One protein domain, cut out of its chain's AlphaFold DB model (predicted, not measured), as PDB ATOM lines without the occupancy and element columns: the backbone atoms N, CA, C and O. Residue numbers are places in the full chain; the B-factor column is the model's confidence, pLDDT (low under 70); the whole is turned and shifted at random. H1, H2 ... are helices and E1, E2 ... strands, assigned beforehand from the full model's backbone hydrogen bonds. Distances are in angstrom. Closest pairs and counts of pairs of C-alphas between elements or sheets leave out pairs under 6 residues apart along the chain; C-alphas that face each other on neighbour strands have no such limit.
ATOM      1  N   LEU A  11     347.084 117.238 151.568       97.88
ATOM      2  CA  LEU A  11     346.730 116.197 152.520       97.88
ATOM      3  C   LEU A  11     347.977 115.419 152.944       97.88
ATOM      4  O   LEU A  11     348.585 114.711 152.146       97.88
ATOM      5  N   TYR A  12     348.320 115.516 154.226       97.25
ATOM      6  CA  TYR A  12     349.449 114.807 154.824       97.25
ATOM      7  C   TYR A  12     348.934 113.705 155.745       97.25
ATOM      8  O   TYR A  12     348.287 113.976 156.757       97.25
ATOM      9  N   LEU A  13     349.187 112.456 155.361       96.00
ATOM     10  CA  LEU A  13     348.788 111.248 156.080       96.00
ATOM     11  C   LEU A  13     349.973 110.289 156.256       96.00
ATOM     12  O   LEU A  13     349.779 109.088 156.471       96.00
ATOM     13  N   ASP A  14     351.201 110.797 156.181       95.31
ATOM     14  CA  ASP A  14     352.401 110.002 156.375       95.31
ATOM     15  C   ASP A  14     352.532 109.477 157.815       95.31
ATOM     16  O   ASP A  14     352.005 110.051 158.768       95.31
ATOM     17  N   GLY A  15     353.199 108.331 157.973       94.75
ATOM     18  CA  GLY A  15     353.461 107.738 159.291       94.75
ATOM     19  C   GLY A  15     352.237 107.123 159.974       94.75
ATOM     20  O   GLY A  15     352.230 106.953 161.195       94.75
ATOM     21  N   ASN A  16     351.203 106.782 159.205       95.38
ATOM     22  CA  ASN A  16     349.998 106.124 159.703       95.38
ATOM     23  C   ASN A  16     350.013 104.611 159.404       95.38
ATOM     24  O   ASN A  16     351.029 104.015 159.055       95.38
ATOM     25  N   GLN A  17     348.878 103.947 159.620       94.44
ATOM     26  CA  GLN A  17     348.693 102.512 159.370       94.44
ATOM     27  C   GLN A  17     347.635 102.270 158.285       94.44
ATOM     28  O   GLN A  17     346.898 101.287 158.337       94.44
ATOM     29  N   LEU A  18     347.520 103.195 157.325       93.75
ATOM     30  CA  LEU A  18     346.521 103.115 156.263       93.75
ATOM     31  C   LEU A  18     346.815 101.928 155.350       93.75
ATOM     32  O   LEU A  18     347.938 101.771 154.874       93.75
ATOM     33  N   THR A  19     345.798 101.113 155.088       92.94
ATOM     34  CA  THR A  19     345.875  99.960 154.177       92.94
ATOM     35  C   THR A  19     345.243 100.233 152.816       92.94
ATOM     36  O   THR A  19     345.484  99.500 151.857       92.94
ATOM     37  N   GLU A  20     344.458 101.302 152.709       92.31
ATOM     38  CA  GLU A  20     343.809 101.729 151.477       92.31
ATOM     39  C   GLU A  20     343.780 103.251 151.364       92.31
ATOM     40  O   GLU A  20     343.740 103.963 152.369       92.31
ATOM     41  N   ILE A  21     343.793 103.729 150.122       92.31
ATOM     42  CA  ILE A  21     343.396 105.094 149.777       92.31
ATOM     43  C   ILE A  21     341.919 105.031 149.385       92.31
ATOM     44  O   ILE A  21     341.569 104.230 148.521       92.31
ATOM     45  N   ALA A  22     341.067 105.822 150.037       92.88
ATOM     46  CA  ALA A  22     339.634 105.933 149.753       92.88
ATOM     47  C   ALA A  22     339.066 107.225 150.368       92.88
ATOM     48  O   ALA A  22     339.663 107.789 151.291       92.88
ATOM     49  N   GLY A  23     337.894 107.674 149.903       93.38
ATOM     50  CA  GLY A  23     337.174 108.795 150.519       93.38
ATOM     51  C   GLY A  23     337.689 110.181 150.122       93.38
ATOM     52  O   GLY A  23     337.437 111.150 150.846       93.38
ATOM     53  N   LEU A  24     338.440 110.277 149.018       96.06
ATOM     54  CA  LEU A  24     338.994 111.526 148.484       96.06
ATOM     55  C   LEU A  24     338.211 112.064 147.276       96.06
ATOM     56  O   LEU A  24     338.555 113.114 146.744       96.06
ATOM     57  N   GLU A  25     337.114 111.414 146.884       94.69
ATOM     58  CA  GLU A  25     336.410 111.644 145.615       94.69
ATOM     59  C   GLU A  25     335.836 113.067 145.503       94.69
ATOM     60  O   GLU A  25     335.684 113.611 144.410       94.69
ATOM     61  N   ASN A  26     335.520 113.690 146.640       95.94
ATOM     62  CA  ASN A  26     334.977 115.048 146.695       95.94
ATOM     63  C   ASN A  26     336.050 116.135 146.878       95.94
ATOM     64  O   ASN A  26     335.731 117.321 146.783       95.94
ATOM     65  N   CYS A  27     337.306 115.762 147.134       97.00
ATOM     66  CA  CYS A  27     338.417 116.692 147.344       97.00
ATOM     67  C   CYS A  27     339.072 117.071 146.005       97.00
ATOM     68  O   CYS A  27     340.276 116.928 145.829       97.00
ATOM     69  N   VAL A  28     338.266 117.531 145.045       96.25
ATOM     70  CA  VAL A  28     338.660 117.743 143.634       96.25
ATOM     71  C   VAL A  28     339.760 118.793 143.427       96.25
ATOM     72  O   VAL A  28     340.354 118.865 142.354       96.25
ATOM     73  N   GLU A  29     340.037 119.607 144.447       98.06
ATOM     74  CA  GLU A  29     341.113 120.600 144.455       98.06
ATOM     75  C   GLU A  29     342.445 120.061 145.005       98.06
ATOM     76  O   GLU A  29     343.388 120.838 145.129       98.06
ATOM     77  N   LEU A  30     342.547 118.765 145.336       98.25
ATOM     78  CA  LEU A  30     343.789 118.177 145.845       98.25
ATOM     79  C   LEU A  30     344.900 118.235 144.796       98.25
ATOM     80  O   LEU A  30     344.800 117.651 143.718       98.25
ATOM     81  N   GLU A  31     345.988 118.884 145.187       97.94
ATOM     82  CA  GLU A  31     347.217 119.049 144.417       97.94
ATOM     83  C   GLU A  31     348.333 118.183 145.020       97.94
ATOM     84  O   GLU A  31     349.096 117.555 144.284       97.94
ATOM     85  N   HIS A  32     348.395 118.063 146.354       97.50
ATOM     86  CA  HIS A  32     349.471 117.362 147.060       97.50
ATOM     87  C   HIS A  32     348.941 116.341 148.066       97.50
ATOM     88  O   HIS A  32     348.154 116.675 148.953       97.50
ATOM     89  N   ILE A  33     349.418 115.098 147.972       97.00
ATOM     90  CA  ILE A  33     349.071 114.039 148.922       97.00
ATOM     91  C   ILE A  33     350.313 113.265 149.358       97.00
ATOM     92  O   ILE A  33     351.063 112.742 148.528       97.00
ATOM     93  N   ASP A  34     350.497 113.143 150.670       95.88
ATOM     94  CA  ASP A  34     351.562 112.347 151.270       95.88
ATOM     95  C   ASP A  34     351.016 111.134 152.022       95.88
ATOM     96  O   ASP A  34     350.318 111.257 153.028       95.88
ATOM     97  N   PHE A  35     351.368 109.950 151.528       94.31
ATOM     98  CA  PHE A  35     351.013 108.656 152.094       94.31
ATOM     99  C   PHE A  35     352.244 107.828 152.485       94.31
ATOM    100  O   PHE A  35     352.141 106.609 152.671       94.31
ATOM    101  N   ARG A  36     353.429 108.437 152.602       92.31
ATOM    102  CA  ARG A  36     354.652 107.703 152.966       92.31
ATOM    103  C   ARG A  36     354.510 107.005 154.315       92.31
ATOM    104  O   ARG A  36     353.736 107.431 155.165       92.31
ATOM    105  N   TYR A  37     355.269 105.933 154.530       92.56
ATOM    106  CA  TYR A  37     355.275 105.217 155.814       92.56
ATOM    107  C   TYR A  37     353.880 104.716 156.242       92.56
ATOM    108  O   TYR A  37     353.483 104.878 157.392       92.56
ATOM    109  N   ASN A  38     353.133 104.131 155.301       93.50
ATOM    110  CA  ASN A  38     351.842 103.474 155.534       93.50
ATOM    111  C   ASN A  38     351.901 101.987 155.128       93.50
ATOM    112  O   ASN A  38     352.978 101.412 154.977       93.50
ATOM    113  N   LYS A  39     350.742 101.333 154.983       92.81
ATOM    114  CA  LYS A  39     350.579  99.915 154.615       92.81
ATOM    115  C   LYS A  39     349.689  99.743 153.389       92.81
ATOM    116  O   LYS A  39     348.980  98.742 153.274       92.81
ATOM    117  N   ILE A  40     349.671 100.734 152.500       91.31
ATOM    118  CA  ILE A  40     348.663 100.817 151.448       91.31
ATOM    119  C   ILE A  40     348.856  99.655 150.479       91.31
ATOM    120  O   ILE A  40     349.916  99.504 149.874       91.31
ATOM    121  N   SER A  41     347.811  98.846 150.335       89.38
ATOM    122  CA  SER A  41     347.716  97.727 149.393       89.38
ATOM    123  C   SER A  41     346.650  97.937 148.325       89.38
ATOM    124  O   SER A  41     346.615  97.187 147.353       89.38
ATOM    125  N   LYS A  42     345.784  98.939 148.501       89.94
ATOM    126  CA  LYS A  42     344.691  99.262 147.587       89.94
ATOM    127  C   LYS A  42     344.658 100.762 147.310       89.94
ATOM    128  O   LYS A  42     344.758 101.566 148.234       89.94
ATOM    129  N   ILE A  43     344.514 101.115 146.038       90.44
ATOM    130  CA  ILE A  43     344.362 102.494 145.580       90.44
ATOM    131  C   ILE A  43     342.948 102.624 145.027       90.44
ATOM    132  O   ILE A  43     342.614 101.929 144.071       90.44
ATOM    133  N   SER A  44     342.150 103.478 145.658       91.25
ATOM    134  CA  SER A  44     340.791 103.821 145.251       91.25
ATOM    135  C   SER A  44     340.490 105.284 145.583       91.25
ATOM    136  O   SER A  44     341.234 105.930 146.327       91.25
ATOM    137  N   GLY A  45     339.413 105.830 145.027       91.88
ATOM    138  CA  GLY A  45     338.921 107.166 145.372       91.88
ATOM    139  C   GLY A  45     339.811 108.334 144.928       91.88
ATOM    140  O   GLY A  45     339.585 109.464 145.356       91.88
ATOM    141  N   LEU A  46     340.813 108.087 144.073       95.25
ATOM    142  CA  LEU A  46     341.632 109.134 143.443       95.25
ATOM    143  C   LEU A  46     341.066 109.584 142.092       95.25
ATOM    144  O   LEU A  46     341.564 110.548 141.520       95.25
ATOM    145  N   GLY A  47     340.057 108.890 141.554       95.50
ATOM    146  CA  GLY A  47     339.623 109.036 140.164       95.50
ATOM    147  C   GLY A  47     339.064 110.405 139.762       95.50
ATOM    148  O   GLY A  47     338.884 110.645 138.573       95.50
ATOM    149  N   THR A  48     338.798 111.297 140.715       95.75
ATOM    150  CA  THR A  48     338.316 112.670 140.482       95.75
ATOM    151  C   THR A  48     339.397 113.737 140.685       95.75
ATOM    152  O   THR A  48     339.117 114.928 140.550       95.75
ATOM    153  N   LEU A  49     340.625 113.342 141.040       96.50
ATOM    154  CA  LEU A  49     341.703 114.258 141.416       96.50
ATOM    155  C   LEU A  49     342.511 114.721 140.198       96.50
ATOM    156  O   LEU A  49     343.726 114.540 140.120       96.50
ATOM    157  N   ASP A  50     341.831 115.362 139.249       95.56
ATOM    158  CA  ASP A  50     342.429 115.846 137.994       95.56
ATOM    159  C   ASP A  50     343.544 116.886 138.220       95.56
ATOM    160  O   ASP A  50     344.378 117.112 137.344       95.56
ATOM    161  N   LYS A  51     343.580 117.507 139.406       97.38
ATOM    162  CA  LYS A  51     344.577 118.504 139.821       97.38
ATOM    163  C   LYS A  51     345.765 117.922 140.584       97.38
ATOM    164  O   LYS A  51     346.645 118.676 140.974       97.38
ATOM    165  N   LEU A  52     345.825 116.604 140.787       96.44
ATOM    166  CA  LEU A  52     346.890 115.984 141.570       96.44
ATOM    167  C   LEU A  52     348.260 116.165 140.896       96.44
ATOM    168  O   LEU A  52     348.532 115.597 139.833       96.44
ATOM    169  N   GLU A  53     349.138 116.921 141.550       94.62
ATOM    170  CA  GLU A  53     350.486 117.238 141.081       94.62
ATOM    171  C   GLU A  53     351.553 116.418 141.801       94.62
ATOM    172  O   GLU A  53     352.490 115.959 141.148       94.62
ATOM    173  N   TRP A  54     351.413 116.187 143.114       93.56
ATOM    174  CA  TRP A  54     352.363 115.395 143.906       93.56
ATOM    175  C   TRP A  54     351.661 114.299 144.704       93.56
ATOM    176  O   TRP A  54     350.768 114.554 145.507       93.56
ATOM    177  N   LEU A  55     352.133 113.065 144.526       93.81
ATOM    178  CA  LEU A  55     351.677 111.892 145.266       93.81
ATOM    179  C   LEU A  55     352.886 111.137 145.816       93.81
ATOM    180  O   LEU A  55     353.681 110.594 145.047       93.81
ATOM    181  N   TYR A  56     353.027 111.085 147.138       91.88
ATOM    182  CA  TYR A  56     354.130 110.387 147.799       91.88
ATOM    183  C   TYR A  56     353.661 109.045 148.357       91.88
ATOM    184  O   TYR A  56     352.743 108.987 149.167       91.88
ATOM    185  N   LEU A  57     354.305 107.957 147.925       89.62
ATOM    186  CA  LEU A  57     353.910 106.581 148.264       89.62
ATOM    187  C   LEU A  57     355.099 105.700 148.671       89.62
ATOM    188  O   LEU A  57     354.956 104.484 148.755       89.62
ATOM    189  N   SER A  58     356.288 106.258 148.912       87.12
ATOM    190  CA  SER A  58     357.437 105.452 149.349       87.12
ATOM    191  C   SER A  58     357.257 104.856 150.742       87.12
ATOM    192  O   SER A  58     356.386 105.262 151.508       87.12
ATOM    193  N   GLU A  59     358.123 103.896 151.071       86.56
ATOM    194  CA  GLU A  59     358.211 103.310 152.413       86.56
ATOM    195  C   GLU A  59     356.896 102.671 152.896       86.56
ATOM    196  O   GLU A  59     356.562 102.731 154.074       86.56
ATOM    197  N   GLN A  60     356.136 102.042 151.987       86.44
ATOM    198  CA  GLN A  60     355.000 101.204 152.386       86.44
ATOM    199  C   GLN A  60     355.517  99.932 153.063       86.44
ATOM    200  O   GLN A  60     356.266  99.159 152.451       86.44
ATOM    201  N   GLU A  61     355.108  99.687 154.307       80.00
ATOM    202  CA  GLU A  61     355.497  98.495 155.059       80.00
ATOM    203  C   GLU A  61     355.054  97.241 154.289       80.00
ATOM    204  O   GLU A  61     353.909  97.127 153.853       80.00
ATOM    205  N   ASN A  62     355.980  96.302 154.077       73.56
ATOM    206  CA  ASN A  62     355.783  95.094 153.260       73.56
ATOM    207  C   ASN A  62     355.409  95.332 151.779       73.56
ATOM    208  O   ASN A  62     355.047  94.377 151.094       73.56
ATOM    209  N   ASN A  63     355.537  96.570 151.282       68.56
ATOM    210  CA  ASN A  63     355.301  97.048 149.910       68.56
ATOM    211  C   ASN A  63     354.405  96.147 149.025       68.56
ATOM    212  O   ASN A  63     354.868  95.621 148.002       68.56
ATOM    213  N   PRO A  64     353.120  95.969 149.385       70.00
ATOM    214  CA  PRO A  64     352.189  95.164 148.595       70.00
ATOM    215  C   PRO A  64     351.921  95.784 147.214       70.00
ATOM    216  O   PRO A  64     351.683  95.067 146.245       70.00
ATOM    217  N   LEU A  65     352.063  97.107 147.081       75.75
ATOM    218  CA  LEU A  65     351.902  97.830 145.818       75.75
ATOM    219  C   LEU A  65     353.121  97.765 144.889       75.75
ATOM    220  O   LEU A  65     353.111  98.396 143.835       75.75
ATOM    221  N   ARG A  66     354.172  96.994 145.206       74.56
ATOM    222  CA  ARG A  66     355.413  96.980 144.407       74.56
ATOM    223  C   ARG A  66     355.186  96.670 142.925       74.56
ATOM    224  O   ARG A  66     355.964  97.126 142.092       74.56
ATOM    225  N   VAL A  67     354.174  95.866 142.599       73.69
ATOM    226  CA  VAL A  67     353.815  95.533 141.209       73.69
ATOM    227  C   VAL A  67     353.135  96.724 140.534       73.69
ATOM    228  O   VAL A  67     353.654  97.211 139.534       73.69
ATOM    229  N   VAL A  68     352.078  97.266 141.144       77.44
ATOM    230  CA  VAL A  68     351.345  98.444 140.647       77.44
ATOM    231  C   VAL A  68     352.284  99.642 140.472       77.44
ATOM    232  O   VAL A  68     352.311 100.273 139.422       77.44
ATOM    233  N   LEU A  69     353.161  99.901 141.444       75.38
ATOM    234  CA  LEU A  69     354.160 100.969 141.367       75.38
ATOM    235  C   LEU A  69     355.130 100.793 140.191       75.38
ATOM    236  O   LEU A  69     355.594 101.784 139.635       75.38
ATOM    237  N   LYS A  70     355.460  99.556 139.793       72.69
ATOM    238  CA  LYS A  70     356.296  99.315 138.604       72.69
ATOM    239  C   LYS A  70     355.544  99.605 137.308       72.69
ATOM    240  O   LYS A  70     356.167 100.121 136.384       72.69
ATOM    241  N   GLU A  71     354.257  99.280 137.244       77.56
ATOM    242  CA  GLU A  71     353.403  99.486 136.066       77.56
ATOM    243  C   GLU A  71     353.050 100.965 135.869       77.56
ATOM    244  O   GLU A  71     353.147 101.491 134.760       77.56
ATOM    245  N   LEU A  72     352.758 101.679 136.958       80.31
ATOM    246  CA  LEU A  72     352.396 103.099 136.938       80.31
ATOM    247  C   LEU A  72     353.600 104.052 136.820       80.31
ATOM    248  O   LEU A  72     353.437 105.259 136.948       80.31
ATOM    249  N   GLY A  73     354.799 103.544 136.510       65.62
ATOM    250  CA  GLY A  73     355.948 104.382 136.126       65.62
ATOM    251  C   GLY A  73     357.039 104.571 137.181       65.62
ATOM    252  O   GLY A  73     357.973 105.328 136.938       65.62
ATOM    253  N   LYS A  74     357.005 103.812 138.284       73.06
ATOM    254  CA  LYS A  74     357.941 103.867 139.424       73.06
ATOM    255  C   LYS A  74     357.880 105.181 140.214       73.06
ATOM    256  O   LYS A  74     357.450 106.229 139.743       73.06
ATOM    257  N   LEU A  75     358.329 105.091 141.462       79.69
ATOM    258  CA  LEU A  75     358.589 106.252 142.307       79.69
ATOM    259  C   LEU A  75     359.975 106.822 141.981       79.69
ATOM    260  O   LEU A  75     360.881 106.080 141.586       79.69
ATOM    261  N   SER A  76     360.148 108.126 142.174       82.12
ATOM    262  CA  SER A  76     361.457 108.772 142.159       82.12
ATOM    263  C   SER A  76     362.354 108.243 143.286       82.12
ATOM    264  O   SER A  76     361.897 107.565 144.209       82.12
ATOM    265  N   SER A  77     363.642 108.598 143.257       76.31
ATOM    266  CA  SER A  77     364.594 108.261 144.328       76.31
ATOM    267  C   SER A  77     364.205 108.823 145.699       76.31
ATOM    268  O   SER A  77     364.674 108.316 146.712       76.31
ATOM    269  N   VAL A  78     363.351 109.849 145.731       71.94
ATOM    270  CA  VAL A  78     362.844 110.490 146.953       71.94
ATOM    271  C   VAL A  78     361.383 110.122 147.252       71.94
ATOM    272  O   VAL A  78     360.793 110.656 148.186       71.94
ATOM    273  N   GLY A  79     360.799 109.195 146.483       73.88
ATOM    274  CA  GLY A  79     359.555 108.524 146.851       73.88
ATOM    275  C   GLY A  79     358.243 109.114 146.330       73.88
ATOM    276  O   GLY A  79     357.180 108.621 146.720       73.88
ATOM    277  N   TYR A  80     358.291 110.117 145.447       83.12
ATOM    278  CA  TYR A  80     357.097 110.641 144.767       83.12
ATOM    279  C   TYR A  80     356.806 109.879 143.469       83.12
ATOM    280  O   TYR A  80     357.724 109.436 142.775       83.12
ATOM    281  N   ALA A  81     355.528 109.727 143.135       86.56
ATOM    282  CA  ALA A  81     355.075 109.192 141.860       86.56
ATOM    283  C   ALA A  81     355.500 110.126 140.727       86.56
ATOM    284  O   ALA A  81     355.120 111.292 140.715       86.56
ATOM    285  N   LEU A  82     356.278 109.618 139.766       83.56
ATOM    286  CA  LEU A  82     356.760 110.429 138.641       83.56
ATOM    287  C   LEU A  82     355.616 110.954 137.760       83.56
ATOM    288  O   LEU A  82     355.743 112.019 137.166       83.56
ATOM    289  N   GLU A  83     354.507 110.214 137.699       89.56
ATOM    290  CA  GLU A  83     353.308 110.571 136.939       89.56
ATOM    291  C   GLU A  83     352.047 110.318 137.795       89.56
ATOM    292  O   GLU A  83     351.386 109.292 137.618       89.56
ATOM    293  N   PRO A  84     351.684 111.213 138.737       90.88
ATOM    294  CA  PRO A  84     350.545 111.009 139.646       90.88
ATOM    295  C   PRO A  84     349.215 110.781 138.925       90.88
ATOM    296  O   PRO A  84     348.391 109.992 139.376       90.88
ATOM    297  N   GLN A  85     349.047 111.366 137.741       93.25
ATOM    298  CA  GLN A  85     347.861 111.167 136.908       93.25
ATOM    299  C   GLN A  85     347.673 109.715 136.441       93.25
ATOM    300  O   GLN A  85     346.547 109.275 136.223       93.25
ATOM    301  N   ARG A  86     348.735 108.898 136.371       92.25
ATOM    302  CA  ARG A  86     348.576 107.453 136.129       92.25
ATOM    303  C   ARG A  86     347.867 106.746 137.278       92.25
ATOM    304  O   ARG A  86     347.175 105.765 137.039       92.25
ATOM    305  N   PHE A  87     348.022 107.236 138.505       91.69
ATOM    306  CA  PHE A  87     347.348 106.693 139.684       91.69
ATOM    307  C   PHE A  87     345.875 107.101 139.726       91.69
ATOM    308  O   PHE A  87     345.038 106.280 140.094       91.69
ATOM    309  N   VAL A  88     345.551 108.316 139.270       93.81
ATOM    310  CA  VAL A  88     344.166 108.768 139.045       93.81
ATOM    311  C   VAL A  88     343.477 107.866 138.018       93.81
ATOM    312  O   VAL A  88     342.448 107.265 138.318       93.81
ATOM    313  N   LEU A  89     344.094 107.672 136.845       92.94
ATOM    314  CA  LEU A  89     343.576 106.782 135.796       92.94
ATOM    315  C   LEU A  89     343.465 105.323 136.261       92.94
ATOM    316  O   LEU A  89     342.508 104.633 135.914       92.94
ATOM    317  N   TYR A  90     344.433 104.844 137.047       91.31
ATOM    318  CA  TYR A  90     344.383 103.509 137.640       91.31
ATOM    319  C   TYR A  90     343.179 103.359 138.578       91.31
ATOM    320  O   TYR A  90     342.449 102.378 138.450       91.31
ATOM    321  N   SER A  91     342.944 104.337 139.463       91.69
ATOM    322  CA  SER A  91     341.793 104.359 140.380       91.69
ATOM    323  C   SER A  91     340.477 104.272 139.609       91.69
ATOM    324  O   SER A  91     339.678 103.390 139.886       91.69
ATOM    325  N   GLN A  92     340.301 105.070 138.549       92.50
ATOM    326  CA  GLN A  92     339.080 105.064 137.723       92.50
ATOM    327  C   GLN A  92     338.725 103.687 137.130       92.50
ATOM    328  O   GLN A  92     337.565 103.433 136.818       92.50
ATOM    329  N   GLN A  93     339.713 102.811 136.925       89.38
ATOM    330  CA  GLN A  93     339.515 101.470 136.363       89.38
ATOM    331  C   GLN A  93     339.279 100.389 137.428       89.38
ATOM    332  O   GLN A  93     338.876  99.279 137.077       89.38
ATOM    333  N   HIS A  94     339.578 100.683 138.695       82.56
ATOM    334  CA  HIS A  94     339.598  99.716 139.799       82.56
ATOM    335  C   HIS A  94     338.716 100.131 140.997       82.56
ATOM    336  O   HIS A  94     338.731  99.431 142.015       82.56
TER     337      HIS A  94
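AT A GLANCE: This is residues 11 to 94 of the 95 residues of the protein "Leucine-rich repeat domain-containing protein" of bacterium (UniProt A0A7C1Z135). Little here is regular structure: the chain winds in stacked turns, a short solenoid, with strands E1 and E2 side by side in one wall and H2 across one end. Of 84 printed residues, 23 are in named elements, in the order E1, E2, H1, H2, a mixed class with one parallel sheet. It is compact, with a radius of gyration of the C-alphas of 11.3 A, and spans 29 by 24 by 23 A.

HOW THE PARTS SIT: Start at residues 11 to 12, paired parallel with residues 33 to 34 of E1, residues 32 to 34. Neighbour E2, residues 54 to 56, is parallel to E1 at 3 degrees; N 33 and O 54, 2.9 A apart, are within hydrogen-bond range. The closest C-alphas of E2 and H2, residues 84 to 94, are those of Leu 55 and Pro 84, 5.8 A apart. H1, residues 66 to 71, is apart from E1 and H2. In H1 and H2 every O i to N i+4 pair is within range.

IN THESE COORDINATES: Find C-alpha 32 at (349.471, 117.362, 147.060), where E1 begins, 6.9 A long; E2 spans 6.6 A and H1 8.9 A. H2 runs 15.7 A to C-alpha 94 at (339.598, 99.716, 139.799).

THE WHOLE: The printed part has no cut. The links E1 to E2 and H1 to H2 are long. Residues 63 and 73 have pLDDT under 70.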